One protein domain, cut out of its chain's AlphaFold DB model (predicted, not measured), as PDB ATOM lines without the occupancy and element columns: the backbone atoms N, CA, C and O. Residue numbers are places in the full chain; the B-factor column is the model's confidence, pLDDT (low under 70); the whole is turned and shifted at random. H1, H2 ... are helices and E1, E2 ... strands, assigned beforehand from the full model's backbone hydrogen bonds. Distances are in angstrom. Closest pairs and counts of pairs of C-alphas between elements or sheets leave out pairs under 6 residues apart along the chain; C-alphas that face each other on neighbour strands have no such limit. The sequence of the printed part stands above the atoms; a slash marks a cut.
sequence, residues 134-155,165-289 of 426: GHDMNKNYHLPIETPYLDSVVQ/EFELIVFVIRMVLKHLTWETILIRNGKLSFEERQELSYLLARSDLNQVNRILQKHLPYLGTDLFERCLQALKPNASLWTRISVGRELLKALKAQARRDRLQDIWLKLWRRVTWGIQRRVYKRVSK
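What this domain is: This is residues 134 to 155 and 165 to 289 of the 426 residues of an uncharacterized protein of Thiotrichales bacterium SG8_50 (UniProt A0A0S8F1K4). A cluster of crossed helices is built round H2, with H4, H5, H6 and H7 packed on it; H8, the longest helix, lies outside this cluster and touches no other helix. H1 lies on another side of the cluster, and E1, near H2, comes before it in the chain. The printed part has 147 residues, with one named strand and eight named helices in the order E1, H1, H2, H3, H4, H5, H6, H7, H8; its class is mostly helix. The whole is compact, with a radius of gyration of the C-alphas of 16.4 A and spans of 51 by 34 by 31 A.

Where its parts are: E1, residues 138 to 142, begins at C-alpha 138 at (13.639, -109.599, 124.489) and is 11.9 A long. H1 is residues 146 to 151. After the cut, H2, residues 165 to 179, begins at C-alpha 165 at (25.704, -119.788, 104.877) and is 20.9 A long. H3 is residues 182 to 186; H4, residues 194 to 206, is 18.9 A long. H5, residues 209 to 219, measures 15.1 A, H6, residues 225 to 235, 15.6 A, and H7, residues 241 to 254, 20.1 A. H8, residues 263 to 282, is 28.3 A long and ends at C-alpha 282 at (5.703, -90.412, 126.158).

How they stand to each other: H2 is the hub and touches four helices. It touches H4 at a shallow tilt of 27 degrees, opposite ways, with the closest C-alphas, Leu 168 and Leu 203, 5.7 A apart. With residues 165 to 169 alone it touches H5, about perpendicular at 81 degrees; the closest C-alphas are Glu 165 and Val 212, 5.3 A. With residues 172 to 176 alone it touches H6 at a steep tilt of 56 degrees, the same way; the closest C-alphas are Val 172 and Leu 232, 6.4 A. Residues 173 to 177 of H2 and 248 to 252 of H7 touch at a steep tilt of 63 degrees, opposite ways; the closest C-alphas are Val 176 and Gly 248, 5.9 A. H6 and H7 form a helical hairpin at a steep tilt of 39 degrees, with the C-alphas of Ala 234 and Arg 244 closest at 5.3 A. H3 and H7 only just touch, with 3 pairs of C-alphas within 8 A, the closest Trp 182 and Ile 245 at 5.4 A. H1 and H2 are close but not clearly touching, the closest C-alphas, Tyr 149 and Phe 166, being 6.2 A apart. The closest C-alphas of E1 and H8 are Asn 138 and Lys 270, 6.4 A. E1 pairs with no named strand, but residues 138 to 139 of E1 pair antiparallel with residues 134 to 135. In each of the eight helices every O i to N i+4 pair is within hydrogen-bond range.

The domain as a whole: The two C-alphas farthest apart are those of Asn 210 and Tyr 284, 51.7 A. Residues 156 to 164 are not printed, and C-alphas 155 and 165 are 15.5 A apart across the cut. Of the links that are printed whole, H3 to H4 and H7 to H8 are short, the others tight. The mean pLDDT of the printed part is 90.2, and residues 284 to 287 are under 70.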
ATOM      1  N   GLY A 134      16.621-112.957 119.038       90.56
ATOM      2  CA  GLY A 134      15.218-112.776 119.374       90.56
ATOM      3  C   GLY A 134      14.724-111.403 118.952       90.56
ATOM      4  O   GLY A 134      15.413-110.665 118.252       90.56
ATOM      5  N   HIS A 135      13.527-111.069 119.411       86.88
ATOM      6  CA  HIS A 135      12.956-109.743 119.223       86.88
ATOM      7  C   HIS A 135      13.771-108.695 120.005       86.88
ATOM      8  O   HIS A 135      14.231-108.985 121.110       86.88
ATOM      9  N   ASP A 136      13.884-107.462 119.504       79.88
ATOM     10  CA  ASP A 136      14.724-106.401 120.102       79.88
ATOM     11  C   ASP A 136      14.380-106.114 121.572       79.88
ATOM     12  O   ASP A 136      15.234-105.833 122.409       79.88
ATOM     13  N   MET A 137      13.100-106.259 121.911       81.25
ATOM     14  CA  MET A 137      12.595-106.104 123.276       81.25
ATOM     15  C   MET A 137      12.968-107.249 124.219       81.25
ATOM     16  O   MET A 137      12.938-107.058 125.433       81.25
ATOM     17  N   ASN A 138      13.240-108.446 123.694       83.50
ATOM     18  CA  ASN A 138      13.639-109.599 124.489       83.50
ATOM     19  C   ASN A 138      14.426-110.612 123.644       83.50
ATOM     20  O   ASN A 138      13.859-111.509 123.015       83.50
ATOM     21  N   LYS A 139      15.754-110.480 123.658       90.62
ATOM     22  CA  LYS A 139      16.655-111.501 123.117       90.62
ATOM     23  C   LYS A 139      16.626-112.717 124.050       90.62
ATOM     24  O   LYS A 139      17.105-112.639 125.188       90.62
ATOM     25  N   ASN A 140      16.013-113.813 123.601       93.31
ATOM     26  CA  ASN A 140      15.678-114.952 124.463       93.31
ATOM     27  C   ASN A 140      16.310-116.279 124.034       93.31
ATOM     28  O   ASN A 140      16.368-117.179 124.862       93.31
ATOM     29  N   TYR A 141      16.782-116.416 122.797       94.81
ATOM     30  CA  TYR A 141      17.229-117.700 122.253       94.81
ATOM     31  C   TYR A 141      18.731-117.683 122.016       94.81
ATOM     32  O   TYR A 141      19.219-116.796 121.328       94.81
ATOM     33  N   HIS A 142      19.456-118.640 122.583       95.81
ATOM     34  CA  HIS A 142      20.889-118.819 122.347       95.81
ATOM     35  C   HIS A 142      21.099-119.794 121.181       95.81
ATOM     36  O   HIS A 142      20.519-120.869 121.168       95.81
ATOM     37  N   LEU A 143      21.885-119.431 120.171       95.62
ATOM     38  CA  LEU A 143      22.263-120.348 119.095       95.62
ATOM     39  C   LEU A 143      23.660-120.907 119.392       95.62
ATOM     40  O   LEU A 143      24.625-120.163 119.231       95.62
ATOM     41  N   PRO A 144      23.795-122.182 119.810       94.00
ATOM     42  CA  PRO A 144      25.066-122.760 120.252       94.00
ATOM     43  C   PRO A 144      25.954-123.166 119.064       94.00
ATOM     44  O   PRO A 144      26.350-124.322 118.922       94.00
ATOM     45  N   ILE A 145      26.216-122.218 118.167       96.19
ATOM     46  CA  ILE A 145      27.003-122.409 116.945       96.19
ATOM     47  C   ILE A 145      28.204-121.467 116.887       96.19
ATOM     48  O   ILE A 145      28.818-121.362 115.839       96.19
ATOM     49  N   GLU A 146      28.562-120.789 117.980       97.50
ATOM     50  CA  GLU A 146      29.631-119.782 117.978       97.50
ATOM     51  C   GLU A 146      30.966-120.331 117.479       97.50
ATOM     52  O   GLU A 146      31.617-119.680 116.672       97.50
ATOM     53  N   THR A 147      31.359-121.528 117.922       96.88
ATOM     54  CA  THR A 147      32.609-122.164 117.488       96.88
ATOM     55  C   THR A 147      32.620-122.430 115.982       96.88
ATOM     56  O   THR A 147      33.438-121.819 115.307       96.88
ATOM     57  N   PRO A 148      31.698-123.227 115.400       97.56
ATOM     58  CA  PRO A 148      31.716-123.461 113.954       97.56
ATOM     59  C   PRO A 148      31.452-122.190 113.128       97.56
ATOM     60  O   PRO A 148      31.901-122.101 111.990       97.56
ATOM     61  N   TYR A 149      30.764-121.194 113.696       97.44
ATOM     62  CA  TYR A 149      30.585-119.880 113.083       97.44
ATOM     63  C   TYR A 149      31.919-119.130 112.971       97.44
ATOM     64  O   TYR A 149      32.248-118.631 111.897       97.44
ATOM     65  N   LEU A 150      32.710-119.100 114.050       97.75
ATOM     66  CA  LEU A 150      34.049-118.504 114.089       97.75
ATOM     67  C   LEU A 150      35.080-119.309 113.281       97.75
ATOM     68  O   LEU A 150      35.965-118.718 112.673       97.75
ATOM     69  N   ASP A 151      34.944-120.633 113.217       97.25
ATOM     70  CA  ASP A 151      35.819-121.493 112.409       97.25
ATOM     71  C   ASP A 151      35.604-121.286 110.899       97.25
ATOM     72  O   ASP A 151      36.485-121.581 110.095       97.25
ATOM     73  N   SER A 152      34.433-120.776 110.499       96.81
ATOM     74  CA  SER A 152      34.088-120.498 109.095       96.81
ATOM     75  C   SER A 152      34.616-119.160 108.568       96.81
ATOM     76  O   SER A 152      34.339-118.789 107.427       96.81
ATOM     77  N   VAL A 153      35.311-118.403 109.413       96.62
ATOM     78  CA  VAL A 153      35.646-117.005 109.166       96.62
ATOM     79  C   VAL A 153      36.706-116.850 108.084       96.62
ATOM     80  O   VAL A 153      37.737-117.521 108.084       96.62
ATOM     81  N   VAL A 154      36.470-115.883 107.203       94.06
ATOM     82  CA  VAL A 154      37.385-115.439 106.154       94.06
ATOM     83  C   VAL A 154      37.682-113.948 106.314       94.06
ATOM     84  O   VAL A 154      36.895-113.196 106.891       94.06
ATOM     85  N   GLN A 155      38.848-113.512 105.837       93.31
ATOM     86  CA  GLN A 155      39.183-112.089 105.779       93.31
ATOM     87  C   GLN A 155      38.447-111.449 104.591       93.31
ATOM     88  O   GLN A 155      38.555-111.951 103.475       93.31
ATOM     89  N   GLU A 165      26.705-118.808 104.464       97.44
ATOM     90  CA  GLU A 165      25.704-119.788 104.877       97.44
ATOM     91  C   GLU A 165      25.394-119.720 106.376       97.44
ATOM     92  O   GLU A 165      24.234-119.832 106.779       97.44
ATOM     93  N   PHE A 166      26.416-119.519 107.214       97.25
ATOM     94  CA  PHE A 166      26.229-119.332 108.652       97.25
ATOM     95  C   PHE A 166      25.490-118.022 108.937       97.25
ATOM     96  O   PHE A 166      24.559-118.002 109.751       97.25
ATOM     97  N   GLU A 167      25.863-116.944 108.244       96.75
ATOM     98  CA  GLU A 167      25.183-115.654 108.350       96.75
ATOM     99  C   GLU A 167      23.716-115.757 107.913       96.75
ATOM    100  O   GLU A 167      22.836-115.326 108.658       96.75
ATOM    101  N   LEU A 168      23.424-116.427 106.791       97.50
ATOM    102  CA  LEU A 168      22.064-116.662 106.302       97.50
ATOM    103  C   LEU A 168      21.214-117.437 107.314       97.50
ATOM    104  O   LEU A 168      20.071-117.053 107.575       97.50
ATOM    105  N   ILE A 169      21.753-118.500 107.918       97.38
ATOM    106  CA  ILE A 169      21.029-119.282 108.931       97.38
ATOM    107  C   ILE A 169      20.638-118.397 110.117       97.38
ATOM    108  O   ILE A 169      19.468-118.353 110.513       97.38
ATOM    109  N   VAL A 170      21.609-117.668 110.672       97.00
ATOM    110  CA  VAL A 170      21.382-116.782 111.819       97.00
ATOM    111  C   VAL A 170      20.423-115.650 111.448       97.00
ATOM    112  O   VAL A 170      19.519-115.336 112.227       97.00
ATOM    113  N   PHE A 171      20.568-115.071 110.256       96.81
ATOM    114  CA  PHE A 171      19.700-114.022 109.734       96.81
ATOM    115  C   PHE A 171      18.242-114.487 109.633       96.81
ATOM    116  O   PHE A 171      17.351-113.841 110.188       96.81
ATOM    117  N   VAL A 172      17.984-115.636 108.999       96.81
ATOM    118  CA  VAL A 172      16.626-116.179 108.834       96.81
ATOM    119  C   VAL A 172      15.979-116.423 110.195       96.81
ATOM    120  O   VAL A 172      14.859-115.965 110.433       96.81
ATOM    121  N   ILE A 173      16.693-117.065 111.127       96.44
ATOM    122  CA  ILE A 173      16.192-117.297 112.490       96.44
ATOM    123  C   ILE A 173      15.852-115.963 113.169       96.44
ATOM    124  O   ILE A 173      14.765-115.816 113.736       96.44
ATOM    125  N   ARG A 174      16.744-114.967 113.082       95.38
ATOM    126  CA  ARG A 174      16.521-113.626 113.645       95.38
ATOM    127  C   ARG A 174      15.273-112.973 113.065       95.38
ATOM    128  O   ARG A 174      14.447-112.493 113.836       95.38
ATOM    129  N   MET A 175      15.102-112.982 111.747       94.94
ATOM    130  CA  MET A 175      13.958-112.347 111.091       94.94
ATOM    131  C   MET A 175      12.634-113.028 111.430       94.94
ATOM    132  O   MET A 175      11.636-112.346 111.673       94.94
ATOM    133  N   VAL A 176      12.608-114.361 111.524       94.75
ATOM    134  CA  VAL A 176      11.400-115.086 111.945       94.75
ATOM    135  C   VAL A 176      11.047-114.734 113.395       94.75
ATOM    136  O   VAL A 176       9.902-114.387 113.686       94.75
ATOM    137  N   LEU A 177      12.024-114.745 114.309       92.38
ATOM    138  CA  LEU A 177      11.802-114.377 115.713       92.38
ATOM    139  C   LEU A 177      11.403-112.904 115.890       92.38
ATOM    140  O   LEU A 177      10.651-112.579 116.813       92.38
ATOM    141  N   LYS A 178      11.906-112.023 115.021       90.94
ATOM    142  CA  LYS A 178      11.624-110.587 115.047       90.94
ATOM    143  C   LYS A 178      10.265-110.250 114.439       90.94
ATOM    144  O   LYS A 178       9.593-109.397 114.993       90.94
ATOM    145  N   HIS A 179       9.823-110.914 113.368       90.56
ATOM    146  CA  HIS A 179       8.649-110.465 112.600       90.56
ATOM    147  C   HIS A 179       7.499-111.469 112.487       90.56
ATOM    148  O   HIS A 179       6.385-111.065 112.158       90.56
ATOM    149  N   LEU A 180       7.731-112.768 112.686       90.50
ATOM    150  CA  LEU A 180       6.751-113.807 112.331       90.50
ATOM    151  C   LEU A 180       6.014-114.399 113.539       90.50
ATOM    152  O   LEU A 180       5.135-115.243 113.371       90.50
ATOM    153  N   THR A 181       6.313-113.955 114.759       84.69
ATOM    154  CA  THR A 181       5.538-114.378 115.928       84.69
ATOM    155  C   THR A 181       4.172-113.688 115.949       84.69
ATOM    156  O   THR A 181       4.033-112.525 115.560       84.69
ATOM    157  N   TRP A 182       3.139-114.416 116.388       82.06
ATOM    158  CA  TRP A 182       1.759-113.915 116.405       82.06
ATOM    159  C   TRP A 182       1.651-112.595 117.178       82.06
ATOM    160  O   TRP A 182       0.993-111.665 116.713       82.06
ATOM    161  N   GLU A 183       2.352-112.481 118.313       81.25
ATOM    162  CA  GLU A 183       2.328-111.272 119.125       81.25
ATOM    163  C   GLU A 183       2.953-110.081 118.392       81.25
ATOM    164  O   GLU A 183       2.463-108.966 118.518       81.25
ATOM    165  N   THR A 184       3.980-110.293 117.569       81.62
ATOM    166  CA  THR A 184       4.612-109.197 116.826       81.62
ATOM    167  C   THR A 184       3.780-108.765 115.619       81.62
ATOM    168  O   THR A 184       3.677-107.569 115.324       81.62
ATOM    169  N   ILE A 185       3.128-109.723 114.954       81.25
ATOM    170  CA  ILE A 185       2.215-109.459 113.837       81.25
ATOM    171  C   ILE A 185       1.015-108.633 114.306       81.25
ATOM    172  O   ILE A 185       0.680-107.636 113.664       81.25
ATOM    173  N   LEU A 186       0.415-108.989 115.449       78.44
ATOM    174  CA  LEU A 186      -0.707-108.238 116.025       78.44
ATOM    175  C   LEU A 186      -0.364-106.773 116.277       78.44
ATOM    176  O   LEU A 186      -1.228-105.907 116.151       78.44
ATOM    177  N   ILE A 187       0.899-106.483 116.586       72.25
ATOM    178  CA  ILE A 187       1.334-105.127 116.894       72.25
ATOM    179  C   ILE A 187       2.049-104.448 115.716       72.25
ATOM    180  O   ILE A 187       2.862-103.546 115.913       72.25
ATOM    181  N   ARG A 188       1.694-104.858 114.487       72.12
ATOM    182  CA  ARG A 188       2.065-104.254 113.190       72.12
ATOM    183  C   ARG A 188       3.563-104.218 112.858       72.12
ATOM    184  O   ARG A 188       3.929-103.642 111.841       72.12
ATOM    185  N   ASN A 189       4.399-104.934 113.607       71.62
ATOM    186  CA  ASN A 189       5.830-105.101 113.308       71.62
ATOM    187  C   ASN A 189       6.111-106.381 112.502       71.62
ATOM    188  O   ASN A 189       7.236-106.866 112.427       71.62
ATOM    189  N   GLY A 190       5.078-106.949 111.879       75.69
ATOM    190  CA  GLY A 190       5.163-108.199 111.138       75.69
ATOM    191  C   GLY A 190       5.630-108.056 109.692       75.69
ATOM    192  O   GLY A 190       5.182-108.832 108.859       75.69
ATOM    193  N   LYS A 191       6.453-107.074 109.324       83.25
ATOM    194  CA  LYS A 191       7.005-106.946 107.962       83.25
ATOM    195  C   LYS A 191       8.490-106.621 108.050       83.25
ATOM    196  O   LYS A 191       8.870-105.829 108.902       83.25
ATOM    197  N   LEU A 192       9.276-107.208 107.148       86.31
ATOM    198  CA  LEU A 192      10.679-106.840 106.972       86.31
ATOM    199  C   LEU A 192      10.747-105.436 106.373       86.31
ATOM    200  O   LEU A 192      10.001-105.131 105.425       86.31
ATOM    201  N   SER A 193      11.650-104.634 106.925       89.12
ATOM    202  CA  SER A 193      12.084-103.348 106.383       89.12
ATOM    203  C   SER A 193      12.761-103.515 105.016       89.12
ATOM    204  O   SER A 193      13.012-104.630 104.555       89.12
ATOM    205  N   PHE A 194      13.019-102.400 104.332       88.81
ATOM    206  CA  PHE A 194      13.718-102.414 103.047       88.81
ATOM    207  C   PHE A 194      15.147-102.967 103.183       88.81
ATOM    208  O   PHE A 194      15.526-103.860 102.427       88.81
ATOM    209  N   GLU A 195      15.888-102.511 104.194       88.88
ATOM    210  CA  GLU A 195      17.265-102.943 104.472       88.88
ATOM    211  C   GLU A 195      17.338-104.445 104.780       88.88
ATOM    212  O   GLU A 195      18.146-105.157 104.193       88.88
ATOM    213  N   GLU A 196      16.421-104.970 105.604       91.75
ATOM    214  CA  GLU A 196      16.363-106.409 105.914       91.75
ATOM    215  C   GLU A 196      16.058-107.260 104.670       91.75
ATOM    216  O   GLU A 196      16.543-108.383 104.541       91.75
ATOM    217  N   ARG A 197      15.263-106.752 103.719       92.38
ATOM    218  CA  ARG A 197      15.032-107.464 102.450       92.38
ATOM    219  C   ARG A 197      16.274-107.459 101.571       92.38
ATOM    220  O   ARG A 197      16.552-108.471 100.935       92.38
ATOM    221  N   GLN A 198      16.997-106.344 101.536       92.50
ATOM    222  CA  GLN A 198      18.241-106.235 100.788       92.50
ATOM    223  C   GLN A 198      19.312-107.171 101.365       92.50
ATOM    224  O   GLN A 198      19.950-107.885 100.596       92.50
ATOM    225  N   GLU A 199      19.444-107.241 102.694       94.00
ATOM    226  CA  GLU A 199      20.345-108.179 103.382       94.00
ATOM    227  C   GLU A 199      19.971-109.637 103.063       94.00
ATOM    228  O   GLU A 199      20.834-110.426 102.685       94.00
ATOM    229  N   LEU A 200      18.677-109.989 103.095       94.94
ATOM    230  CA  LEU A 200      18.225-111.331 102.708       94.94
ATOM    231  C   LEU A 200      18.603-111.678 101.260       94.94
ATOM    232  O   LEU A 200      19.091-112.777 100.995       94.94
ATOM    233  N   SER A 201      18.368-110.761 100.318       94.25
ATOM    234  CA  SER A 201      18.736-110.948  98.911       94.25
ATOM    235  C   SER A 201      20.250-111.073  98.723       94.25
ATOM    236  O   SER A 201      20.690-111.937  97.969       94.25
ATOM    237  N   TYR A 202      21.037-110.261  99.433       94.50
ATOM    238  CA  TYR A 202      22.499-110.310  99.430       94.50
ATOM    239  C   TYR A 202      23.028-111.665  99.924       94.50
ATOM    240  O   TYR A 202      23.855-112.287  99.256       94.50
ATOM    241  N   LEU A 203      22.508-112.162 101.050       95.19
ATOM    242  CA  LEU A 203      22.927-113.441 101.625       95.19
ATOM    243  C   LEU A 203      22.516-114.625 100.751       95.19
ATOM    244  O   LEU A 203      23.315-115.537 100.541       95.19
ATOM    245  N   LEU A 204      21.303-114.603 100.191       95.44
ATOM    246  CA  LEU A 204      20.838-115.650  99.278       95.44
ATOM    247  C   LEU A 204      21.678-115.740  98.003       95.44
ATOM    248  O   LEU A 204      21.908-116.843  97.522       95.44
ATOM    249  N   ALA A 205      22.151-114.612  97.471       95.62
ATOM    250  CA  ALA A 205      22.993-114.597  96.276       95.62
ATOM    251  C   ALA A 205      24.395-115.193  96.510       95.62
ATOM    252  O   ALA A 205      25.042-115.617  95.557       95.62
ATOM    253  N   ARG A 206      24.868-115.215  97.763       95.00
ATOM    254  CA  ARG A 206      26.227-115.642  98.143       95.00
ATOM    255  C   ARG A 206      26.289-117.000  98.839       95.00
ATOM    256  O   ARG A 206      27.387-117.489  99.072       95.00
ATOM    257  N   SER A 207      25.146-117.578  99.198       96.12
ATOM    258  CA  SER A 207      25.077-118.819  99.976       96.12
ATOM    259  C   SER A 207      24.730-120.016  99.097       96.12
ATOM    260  O   SER A 207      23.784-119.954  98.311       96.12
ATOM    261  N   ASP A 208      25.407-121.146  99.304       96.62
ATOM    262  CA  ASP A 208      24.969-122.433  98.754       96.62
ATOM    263  C   ASP A 208      23.941-123.100  99.684       96.62
ATOM    264  O   ASP A 208      24.247-123.506 100.807       96.62
ATOM    265  N   LEU A 209      22.704-123.276  99.207       95.31
ATOM    266  CA  LEU A 209      21.631-123.912  99.981       95.31
ATOM    267  C   LEU A 209      21.936-125.375 100.350       95.31
ATOM    268  O   LEU A 209      21.480-125.852 101.391       95.31
ATOM    269  N   ASN A 210      22.743-126.090  99.559       96.19
ATOM    270  CA  ASN A 210      23.184-127.438  99.924       96.19
ATOM    271  C   ASN A 210      24.153-127.395 101.110       96.19
ATOM    272  O   ASN A 210      24.071-128.222 102.022       96.19
ATOM    273  N   GLN A 211      25.048-126.407 101.134       96.81
ATOM    274  CA  GLN A 211      25.944-126.164 102.258       96.81
ATOM    275  C   GLN A 211      25.179-125.716 103.511       96.81
ATOM    276  O   GLN A 211      25.437-126.249 104.593       96.81
ATOM    277  N   VAL A 212      24.174-124.845 103.373       97.06
ATOM    278  CA  VAL A 212      23.245-124.478 104.461       97.06
ATOM    279  C   VAL A 212      22.599-125.723 105.069       97.06
ATOM    280  O   VAL A 212      22.624-125.904 106.286       97.06
ATOM    281  N   ASN A 213      22.081-126.628 104.233       96.56
ATOM    282  CA  ASN A 213      21.464-127.872 104.694       96.56
ATOM    283  C   ASN A 213      22.450-128.760 105.469       96.56
ATOM    284  O   ASN A 213      22.096-129.287 106.527       96.56
ATOM    285  N   ARG A 214      23.701-128.880 104.999       96.50
ATOM    286  CA  ARG A 214      24.765-129.608 105.714       96.50
ATOM    287  C   ARG A 214      25.075-128.981 107.075       96.50
ATOM    288  O   ARG A 214      25.193-129.705 108.065       96.50
ATOM    289  N   ILE A 215      25.168-127.652 107.149       97.00
ATOM    290  CA  ILE A 215      25.409-126.923 108.404       97.00
ATOM    291  C   ILE A 215      24.250-127.139 109.381       97.00
ATOM    292  O   ILE A 215      24.491-127.457 110.546       97.00
ATOM    293  N   LEU A 216      23.002-127.027 108.918       96.56
ATOM    294  CA  LEU A 216      21.811-127.254 109.742       96.56
ATOM    295  C   LEU A 216      21.784-128.674 110.311       96.56
ATOM    296  O   LEU A 216      21.590-128.838 111.510       96.56
ATOM    297  N   GLN A 217      22.031-129.694 109.489       95.88
ATOM    298  CA  GLN A 217      22.056-131.087 109.949       95.88
ATOM    299  C   GLN A 217      23.161-131.340 110.981       95.88
ATOM    300  O   GLN A 217      22.937-132.052 111.957       95.88
ATOM    301  N   LYS A 218      24.342-130.743 110.787       96.69
ATOM    302  CA  LYS A 218      25.501-130.953 111.660       96.69
ATOM    303  C   LYS A 218      25.415-130.178 112.978       96.69
ATOM    304  O   LYS A 218      25.775-130.716 114.021       96.69
ATOM    305  N   HIS A 219      24.980-128.920 112.936       96.38
ATOM    306  CA  HIS A 219      25.099-127.987 114.062       96.38
ATOM    307  C   HIS A 219      23.756-127.578 114.681       96.38
ATOM    308  O   HIS A 219      23.718-127.185 115.844       96.38
ATOM    309  N   LEU A 220      22.648-127.680 113.939       95.19
ATOM    310  CA  LEU A 220      21.304-127.279 114.380       95.19
ATOM    311  C   LEU A 220      20.236-128.344 114.032       95.19
ATOM    312  O   LEU A 220      19.189-128.004 113.468       95.19
ATOM    313  N   PRO A 221      20.448-129.634 114.368       93.88
ATOM    314  CA  PRO A 221      19.593-130.728 113.896       93.88
ATOM    315  C   PRO A 221      18.132-130.606 114.355       93.88
ATOM    316  O   PRO A 221      17.228-131.103 113.692       93.88
ATOM    317  N   TYR A 222      17.884-129.907 115.466       92.50
ATOM    318  CA  TYR A 222      16.544-129.675 116.008       92.50
ATOM    319  C   TYR A 222      15.691-128.704 115.177       92.50
ATOM    320  O   TYR A 222      14.475-128.677 115.359       92.50
ATOM    321  N   LEU A 223      16.294-127.892 114.300       92.44
ATOM    322  CA  LEU A 223      15.541-127.084 113.339       92.44
ATOM    323  C   LEU A 223      15.073-127.962 112.179       92.44
ATOM    324  O   LEU A 223      13.908-127.910 111.811       92.44
ATOM    325  N   GLY A 224      15.961-128.804 111.647       88.56
ATOM    326  CA  GLY A 224      15.713-129.552 110.418       88.56
ATOM    327  C   GLY A 224      15.733-128.655 109.171       88.56
ATOM    328  O   GLY A 224      15.512-127.444 109.235       88.56
ATOM    329  N   THR A 225      16.014-129.253 108.015       94.00
ATOM    330  CA  THR A 225      16.119-128.531 106.735       94.00
ATOM    331  C   THR A 225      14.756-128.049 106.234       94.00
ATOM    332  O   THR A 225      14.632-126.905 105.809       94.00
ATOM    333  N   ASP A 226      13.712-128.871 106.379       94.88
ATOM    334  CA  ASP A 226      12.337-128.543 105.970       94.88
ATOM    335  C   ASP A 226      11.773-127.312 106.704       94.88
ATOM    336  O   ASP A 226      11.247-126.386 106.086       94.88
ATOM    337  N   LEU A 227      11.920-127.249 108.034       96.38
ATOM    338  CA  LEU A 227      11.456-126.090 108.802       96.38
ATOM    339  C   LEU A 227      12.217-124.823 108.411       96.38
ATOM    340  O   LEU A 227      11.619-123.748 108.343       96.38
ATOM    341  N   PHE A 228      13.526-124.930 108.166       96.81
ATOM    342  CA  PHE A 228      14.337-123.796 107.741       96.81
ATOM    343  C   PHE A 228      13.908-123.279 106.363       96.81
ATOM    344  O   PHE A 228      13.753-122.072 106.179       96.81
ATOM    345  N   GLU A 229      13.634-124.171 105.416       95.75
ATOM    346  CA  GLU A 229      13.120-123.786 104.104       95.75
ATOM    347  C   GLU A 229      11.756-123.090 104.223       95.75
ATOM    348  O   GLU A 229      11.545-122.019 103.646       95.75
ATOM    349  N   ARG A 230      10.850-123.620 105.055       95.94
ATOM    350  CA  ARG A 230       9.560-122.972 105.347       95.94
ATOM    351  C   ARG A 230       9.732-121.609 106.023       95.94
ATOM    352  O   ARG A 230       8.981-120.682 105.713       95.94
ATOM    353  N   CYS A 231      10.738-121.442 106.886       96.38
ATOM    354  CA  CYS A 231      11.136-120.138 107.433       96.38
ATOM    355  C   CYS A 231      11.539-119.169 106.322       96.38
ATOM    356  O   CYS A 231      11.010-118.059 106.261       96.38
ATOM    357  N   LEU A 232      12.414-119.597 105.415       94.62
ATOM    358  CA  LEU A 232      12.883-118.782 104.300       94.62
ATOM    359  C   LEU A 232      11.731-118.367 103.370       94.62
ATOM    360  O   LEU A 232      11.621-117.202 102.985       94.62
ATOM    361  N   GLN A 233      10.824-119.295 103.056       93.38
ATOM    362  CA  GLN A 233       9.626-119.017 102.263       93.38
ATOM    363  C   GLN A 233       8.682-118.031 102.972       93.38
ATOM    364  O   GLN A 233       8.154-117.122 102.331       93.38
ATOM    365  N   ALA A 234       8.510-118.147 104.293       93.62
ATOM    366  CA  ALA A 234       7.641-117.273 105.083       93.62
ATOM    367  C   ALA A 234       8.157-115.823 105.221       93.62
ATOM    368  O   ALA A 234       7.382-114.923 105.568       93.62
ATOM    369  N   LEU A 235       9.446-115.579 104.955       92.00
ATOM    370  CA  LEU A 235      10.036-114.236 104.912       92.00
ATOM    371  C   LEU A 235       9.758-113.499 103.593       92.00
ATOM    372  O   LEU A 235       9.857-112.271 103.551       92.00
ATOM    373  N   LYS A 236       9.374-114.212 102.526       87.31
ATOM    374  CA  LYS A 236       9.034-113.601 101.235       87.31
ATOM    375  C   LYS A 236       7.735-112.777 101.341       87.31
ATOM    376  O   LYS A 236       6.827-113.144 102.089       87.31
ATOM    377  N   PRO A 237       7.593-111.681 100.568       78.69
ATOM    378  CA  PRO A 237       6.474-110.736 100.697       78.69
ATOM    379  C   PRO A 237       5.080-111.343 100.469       78.69
ATOM    380  O   PRO A 237       4.108-110.820 101.008       78.69
ATOM    381  N   ASN A 238       4.981-112.452  99.729       81.81
ATOM    382  CA  ASN A 238       3.706-113.064  99.334       81.81
ATOM    383  C   ASN A 238       3.235-114.196 100.267       81.81
ATOM    384  O   ASN A 238       2.252-114.870  99.968       81.81
ATOM    385  N   ALA A 239       3.920-114.441 101.388       86.06
ATOM    386  CA  ALA A 239       3.525-115.494 102.319       86.06
ATOM    387  C   ALA A 239       2.235-115.131 103.080       86.06
ATOM    388  O   ALA A 239       2.095-114.025 103.613       86.06
ATOM    389  N   SER A 240       1.306-116.088 103.184       89.38
ATOM    390  CA  SER A 240       0.052-115.889 103.920       89.38
ATOM    391  C   SER A 240       0.309-115.617 105.410       89.38
ATOM    392  O   SER A 240       1.242-116.164 106.004       89.38
ATOM    393  N   LEU A 241      -0.536-114.800 106.053       88.06
ATOM    394  CA  LEU A 241      -0.404-114.494 107.488       88.06
ATOM    395  C   LEU A 241      -0.422-115.760 108.358       88.06
ATOM    396  O   LEU A 241       0.363-115.870 109.298       88.06
ATOM    397  N   TRP A 242      -1.273-116.727 108.014       88.50
ATOM    398  CA  TRP A 242      -1.362-118.005 108.718       88.50
ATOM    399  C   TRP A 242      -0.081-118.823 108.595       88.50
ATOM    400  O   TRP A 242       0.419-119.311 109.606       88.50
ATOM    401  N   THR A 243       0.496-118.907 107.393       91.00
ATOM    402  CA  THR A 243       1.788-119.574 107.170       91.00
ATOM    403  C   THR A 243       2.871-118.937 108.032       91.00
ATOM    404  O   THR A 243       3.593-119.635 108.735       91.00
ATOM    405  N   ARG A 244       2.939-117.604 108.048       91.94
ATOM    406  CA  ARG A 244       3.936-116.845 108.815       91.94
ATOM    407  C   ARG A 244       3.838-117.115 110.314       91.94
ATOM    408  O   ARG A 244       4.848-117.419 110.944       91.94
ATOM    409  N   ILE A 245       2.623-117.085 110.862       91.69
ATOM    410  CA  ILE A 245       2.366-117.392 112.275       91.69
ATOM    411  C   ILE A 245       2.686-118.857 112.596       91.69
ATOM    412  O   ILE A 245       3.297-119.135 113.631       91.69
ATOM    413  N   SER A 246       2.277-119.796 111.735       94.25
ATOM    414  CA  SER A 246       2.513-121.230 111.940       94.25
ATOM    415  C   SER A 246       4.003-121.538 111.974       94.25
ATOM    416  O   SER A 246       4.491-122.118 112.941       94.25
ATOM    417  N   VAL A 247       4.743-121.054 110.976       95.06
ATOM    418  CA  VAL A 247       6.195-121.227 110.875       95.06
ATOM    419  C   VAL A 247       6.909-120.575 112.057       95.06
ATOM    420  O   VAL A 247       7.764-121.201 112.679       95.06
ATOM    421  N   GLY A 248       6.502-119.364 112.455       94.12
ATOM    422  CA  GLY A 248       7.019-118.725 113.665       94.12
ATOM    423  C   GLY A 248       6.792-119.577 114.919       94.12
ATOM    424  O   GLY A 248       7.701-119.749 115.729       94.12
ATOM    425  N   ARG A 249       5.604-120.174 115.080       94.06
ATOM    426  CA  ARG A 249       5.292-121.069 116.208       94.06
ATOM    427  C   ARG A 249       6.129-122.346 116.185       94.06
ATOM    428  O   ARG A 249       6.559-122.789 117.251       94.06
ATOM    429  N   GLU A 250       6.329-122.943 115.017       95.62
ATOM    430  CA  GLU A 250       7.155-124.139 114.854       95.62
ATOM    431  C   GLU A 250       8.622-123.855 115.178       95.62
ATOM    432  O   GLU A 250       9.213-124.590 115.971       95.62
ATOM    433  N   LEU A 251       9.168-122.731 114.699       95.69
ATOM    434  CA  LEU A 251      10.522-122.300 115.040       95.69
ATOM    435  C   LEU A 251      10.689-122.084 116.551       95.69
ATOM    436  O   LEU A 251      11.647-122.575 117.146       95.69
ATOM    437  N   LEU A 252       9.738-121.407 117.204       93.75
ATOM    438  CA  LEU A 252       9.763-121.220 118.662       93.75
ATOM    439  C   LEU A 252       9.712-122.557 119.420       93.75
ATOM    440  O   LEU A 252      10.313-122.684 120.485       93.75
ATOM    441  N   LYS A 253       8.989-123.559 118.896       94.06
ATOM    442  CA  LYS A 253       8.939-124.905 119.482       94.06
ATOM    443  C   LYS A 253      10.285-125.616 119.330       94.06
ATOM    444  O   LYS A 253      10.756-126.191 120.308       94.06
ATOM    445  N   ALA A 254      10.900-125.541 118.150       95.19
ATOM    446  CA  ALA A 254      12.215-126.121 117.878       95.19
ATOM    447  C   ALA A 254      13.317-125.482 118.746       95.19
ATOM    448  O   ALA A 254      14.179-126.176 119.274       95.19
ATOM    449  N   LEU A 255      13.239-124.168 118.981       95.19
ATOM    450  CA  LEU A 255      14.188-123.418 119.810       95.19
ATOM    451  C   LEU A 255      13.892-123.465 121.318       95.19
ATOM    452  O   LEU A 255      14.594-122.815 122.090       95.19
ATOM    453  N   LYS A 256      12.882-124.220 121.777       94.12
ATOM    454  CA  LYS A 256      12.463-124.225 123.190       94.12
ATOM    455  C   LYS A 256      13.610-124.573 124.146       94.12
ATOM    456  O   LYS A 256      13.746-123.919 125.173       94.12
ATOM    457  N   ALA A 257      14.425-125.574 123.810       93.38
ATOM    458  CA  ALA A 257      15.562-125.993 124.639       93.38
ATOM    459  C   ALA A 257      16.675-124.931 124.717       93.38
ATOM    460  O   ALA A 257      17.468-124.936 125.648       93.38
ATOM    461  N   GLN A 258      16.698-124.011 123.752       94.50
ATOM    462  CA  GLN A 258      17.672-122.930 123.642       94.50
ATOM    463  C   GLN A 258      17.163-121.600 124.220       94.50
ATOM    464  O   GLN A 258      17.808-120.556 124.093       94.50
ATOM    465  N   ALA A 259      15.972-121.606 124.818       94.12
ATOM    466  CA  ALA A 259      15.357-120.424 125.391       94.12
ATOM    467  C   ALA A 259      15.903-120.151 126.800       94.12
ATOM    468  O   ALA A 259      15.905-121.020 127.667       94.12
ATOM    469  N   ARG A 260      16.294-118.903 127.063       92.75
ATOM    470  CA  ARG A 260      16.725-118.426 128.387       92.75
ATOM    471  C   ARG A 260      15.578-118.288 129.383       92.75
ATOM    472  O   ARG A 260      15.806-118.223 130.586       92.75
ATOM    473  N   ARG A 261      14.362-118.112 128.871       90.94
ATOM    474  CA  ARG A 261      13.132-117.926 129.644       90.94
ATOM    475  C   ARG A 261      11.998-118.665 128.972       90.94
ATOM    476  O   ARG A 261      11.949-118.747 127.741       90.94
ATOM    477  N   ASP A 262      11.049-119.099 129.787       90.00
ATOM    478  CA  ASP A 262       9.832-119.734 129.306       90.00
ATOM    479  C   ASP A 262       9.026-118.805 128.400       90.00
ATOM    480  O   ASP A 262       8.983-117.586 128.575       90.00
ATOM    481  N   ARG A 263       8.304-119.407 127.453       83.81
ATOM    482  CA  ARG A 263       7.529-118.676 126.443       83.81
ATOM    483  C   ARG A 263       6.506-117.710 127.046       83.81
ATOM    484  O   ARG A 263       6.344-116.605 126.539       83.81
ATOM    485  N   LEU A 264       5.804-118.114 128.103       86.62
ATOM    486  CA  LEU A 264       4.801-117.258 128.747       86.62
ATOM    487  C   LEU A 264       5.453-116.050 129.424       86.62
ATOM    488  O   LEU A 264       4.960-114.932 129.290       86.62
ATOM    489  N   GLN A 265       6.594-116.269 130.079       87.94
ATOM    490  CA  GLN A 265       7.378-115.194 130.679       87.94
ATOM    491  C   GLN A 265       7.913-114.244 129.600       87.94
ATOM    492  O   GLN A 265       7.847-113.031 129.775       87.94
ATOM    493  N   ASP A 266       8.388-114.769 128.465       86.06
ATOM    494  CA  ASP A 266       8.854-113.973 127.321       86.06
ATOM    495  C   ASP A 266       7.742-113.087 126.737       86.06
ATOM    496  O   ASP A 266       7.938-111.883 126.573       86.06
ATOM    497  N   ILE A 267       6.556-113.651 126.487       86.50
ATOM    498  CA  ILE A 267       5.393-112.904 125.979       86.50
ATOM    499  C   ILE A 267       4.973-111.813 126.972       86.50
ATOM    500  O   ILE A 267       4.781-110.661 126.576       86.50
ATOM    501  N   TRP A 268       4.871-112.151 128.261       88.25
ATOM    502  CA  TRP A 268       4.517-111.187 129.304       88.25
ATOM    503  C   TRP A 268       5.533-110.046 129.393       88.25
ATOM    504  O   TRP A 268       5.155-108.876 129.375       88.25
ATOM    505  N   LEU A 269       6.832-110.367 129.418       87.00
ATOM    506  CA  LEU A 269       7.902-109.372 129.461       87.00
ATOM    507  C   LEU A 269       7.890-108.469 128.230       87.00
ATOM    508  O   LEU A 269       8.051-107.259 128.379       87.00
ATOM    509  N   LYS A 270       7.672-109.020 127.030       84.88
ATOM    510  CA  LYS A 270       7.529-108.233 125.797       84.88
ATOM    511  C   LYS A 270       6.374-107.237 125.909       84.88
ATOM    512  O   LYS A 270       6.570-106.049 125.659       84.88
ATOM    513  N   LEU A 271       5.190-107.689 126.328       86.38
ATOM    514  CA  LEU A 271       4.018-106.821 126.459       86.38
ATOM    515  C   LEU A 271       4.226-105.749 127.541       86.38
ATOM    516  O   LEU A 271       3.992-104.564 127.298       86.38
ATOM    517  N   TRP A 272       4.749-106.143 128.704       87.25
ATOM    518  CA  TRP A 272       5.049-105.242 129.814       87.25
ATOM    519  C   TRP A 272       6.090-104.182 129.444       87.25
ATOM    520  O   TRP A 272       5.877-102.990 129.678       87.25
ATOM    521  N   ARG A 273       7.203-104.582 128.813       86.88
ATOM    522  CA  ARG A 273       8.236-103.657 128.314       86.88
ATOM    523  C   ARG A 273       7.661-102.693 127.288       86.88
ATOM    524  O   ARG A 273       8.033-101.528 127.281       86.88
ATOM    525  N   ARG A 274       6.706-103.124 126.462       83.88
ATOM    526  CA  ARG A 274       6.093-102.255 125.450       83.88
ATOM    527  C   ARG A 274       5.300-101.132 126.100       83.88
ATOM    528  O   ARG A 274       5.464 -99.971 125.730       83.88
ATOM    529  N   VAL A 275       4.479-101.481 127.087       85.44
ATOM    530  CA  VAL A 275       3.682-100.514 127.847       85.44
ATOM    531  C   VAL A 275       4.598 -99.588 128.643       85.44
ATOM    532  O   VAL A 275       4.529 -98.370 128.491       85.44
ATOM    533  N   THR A 276       5.507-100.145 129.443       84.38
ATOM    534  CA  THR A 276       6.382 -99.357 130.324       84.38
ATOM    535  C   THR A 276       7.354 -98.470 129.553       84.38
ATOM    536  O   THR A 276       7.454 -97.287 129.872       84.38
ATOM    537  N   TRP A 277       8.007 -98.963 128.496       83.38
ATOM    538  CA  TRP A 277       8.866 -98.135 127.643       83.38
ATOM    539  C   TRP A 277       8.064 -97.093 126.860       83.38
ATOM    540  O   TRP A 277       8.572 -96.001 126.614       83.38
ATOM    541  N   GLY A 278       6.818 -97.396 126.477       81.62
ATOM    542  CA  GLY A 278       5.912 -96.425 125.864       81.62
ATOM    543  C   GLY A 278       5.566 -95.278 126.817       81.62
ATOM    544  O   GLY A 278       5.656 -94.112 126.436       81.62
ATOM    545  N   ILE A 279       5.247 -95.593 128.075       82.38
ATOM    546  CA  ILE A 279       4.972 -94.606 129.128       82.38
ATOM    547  C   ILE A 279       6.232 -93.799 129.465       82.38
ATOM    548  O   ILE A 279       6.176 -92.574 129.533       82.38
ATOM    549  N   GLN A 280       7.383 -94.455 129.639       80.06
ATOM    550  CA  GLN A 280       8.661 -93.783 129.901       80.06
ATOM    551  C   GLN A 280       9.014 -92.772 128.808       80.06
ATOM    552  O   GLN A 280       9.365 -91.634 129.125       80.06
ATOM    553  N   ARG A 281       8.839 -93.154 127.538       78.31
ATOM    554  CA  ARG A 281       9.085 -92.271 126.394       78.31
ATOM    555  C   ARG A 281       8.069 -91.128 126.314       78.31
ATOM    556  O   ARG A 281       8.475 -89.978 126.205       78.31
ATOM    557  N   ARG A 282       6.763 -91.414 126.400       79.94
ATOM    558  CA  ARG A 282       5.703 -90.412 126.158       79.94
ATOM    559  C   ARG A 282       5.432 -89.487 127.343       79.94
ATOM    560  O   ARG A 282       5.192 -88.306 127.138       79.94
ATOM    561  N   VAL A 283       5.450 -90.018 128.563       78.38
ATOM    562  CA  VAL A 283       5.074 -89.272 129.776       78.38
ATOM    563  C   VAL A 283       6.304 -88.679 130.444       78.38
ATOM    564  O   VAL A 283       6.338 -87.493 130.757       78.38
ATOM    565  N   TYR A 284       7.335 -89.498 130.647       66.19
ATOM    566  CA  TYR A 284       8.514 -89.079 131.404       66.19
ATOM    567  C   TYR A 284       9.626 -88.501 130.526       66.19
ATOM    568  O   TYR A 284      10.590 -87.974 131.078       66.19
ATOM    569  N   LYS A 285       9.517 -88.612 129.190       69.94
ATOM    570  CA  LYS A 285      10.584 -88.285 128.223       69.94
ATOM    571  C   LYS A 285      11.935 -88.894 128.623       69.94
ATOM    572  O   LYS A 285      12.990 -88.313 128.396       69.94
ATOM    573  N   ARG A 286      11.900 -90.064 129.270       64.38
ATOM    574  CA  ARG A 286      13.084 -90.787 129.735       64.38
ATOM    575  C   ARG A 286      13.353 -91.944 128.797       64.38
ATOM    576  O   ARG A 286      12.507 -92.819 128.625       64.38
ATOM    577  N   VAL A 287      14.556 -91.964 128.242       69.12
ATOM    578  CA  VAL A 287      15.126 -93.148 127.605       69.12
ATOM    579  C   VAL A 287      16.137 -93.718 128.585       69.12
ATOM    580  O   VAL A 287      16.965 -92.985 129.117       69.12
ATOM    581  N   SER A 288      16.032 -95.011 128.872       73.50
ATOM    582  CA  SER A 288      17.025 -95.704 129.686       73.50
ATOM    583  C   SER A 288      18.334 -95.760 128.895       73.50
ATOM    584  O   SER A 288      18.363 -96.359 127.816       73.50
ATOM    585  N   LYS A 289      19.369 -95.071 129.381       86.88
ATOM    586  CA  LYS A 289      20.675 -94.930 128.721       86.88
ATOM    587  C   LYS A 289      21.719 -95.820 129.393       86.88
ATOM    588  O   LYS A 289      21.493 -96.323 130.494       86.88
TER     589      LYS A 289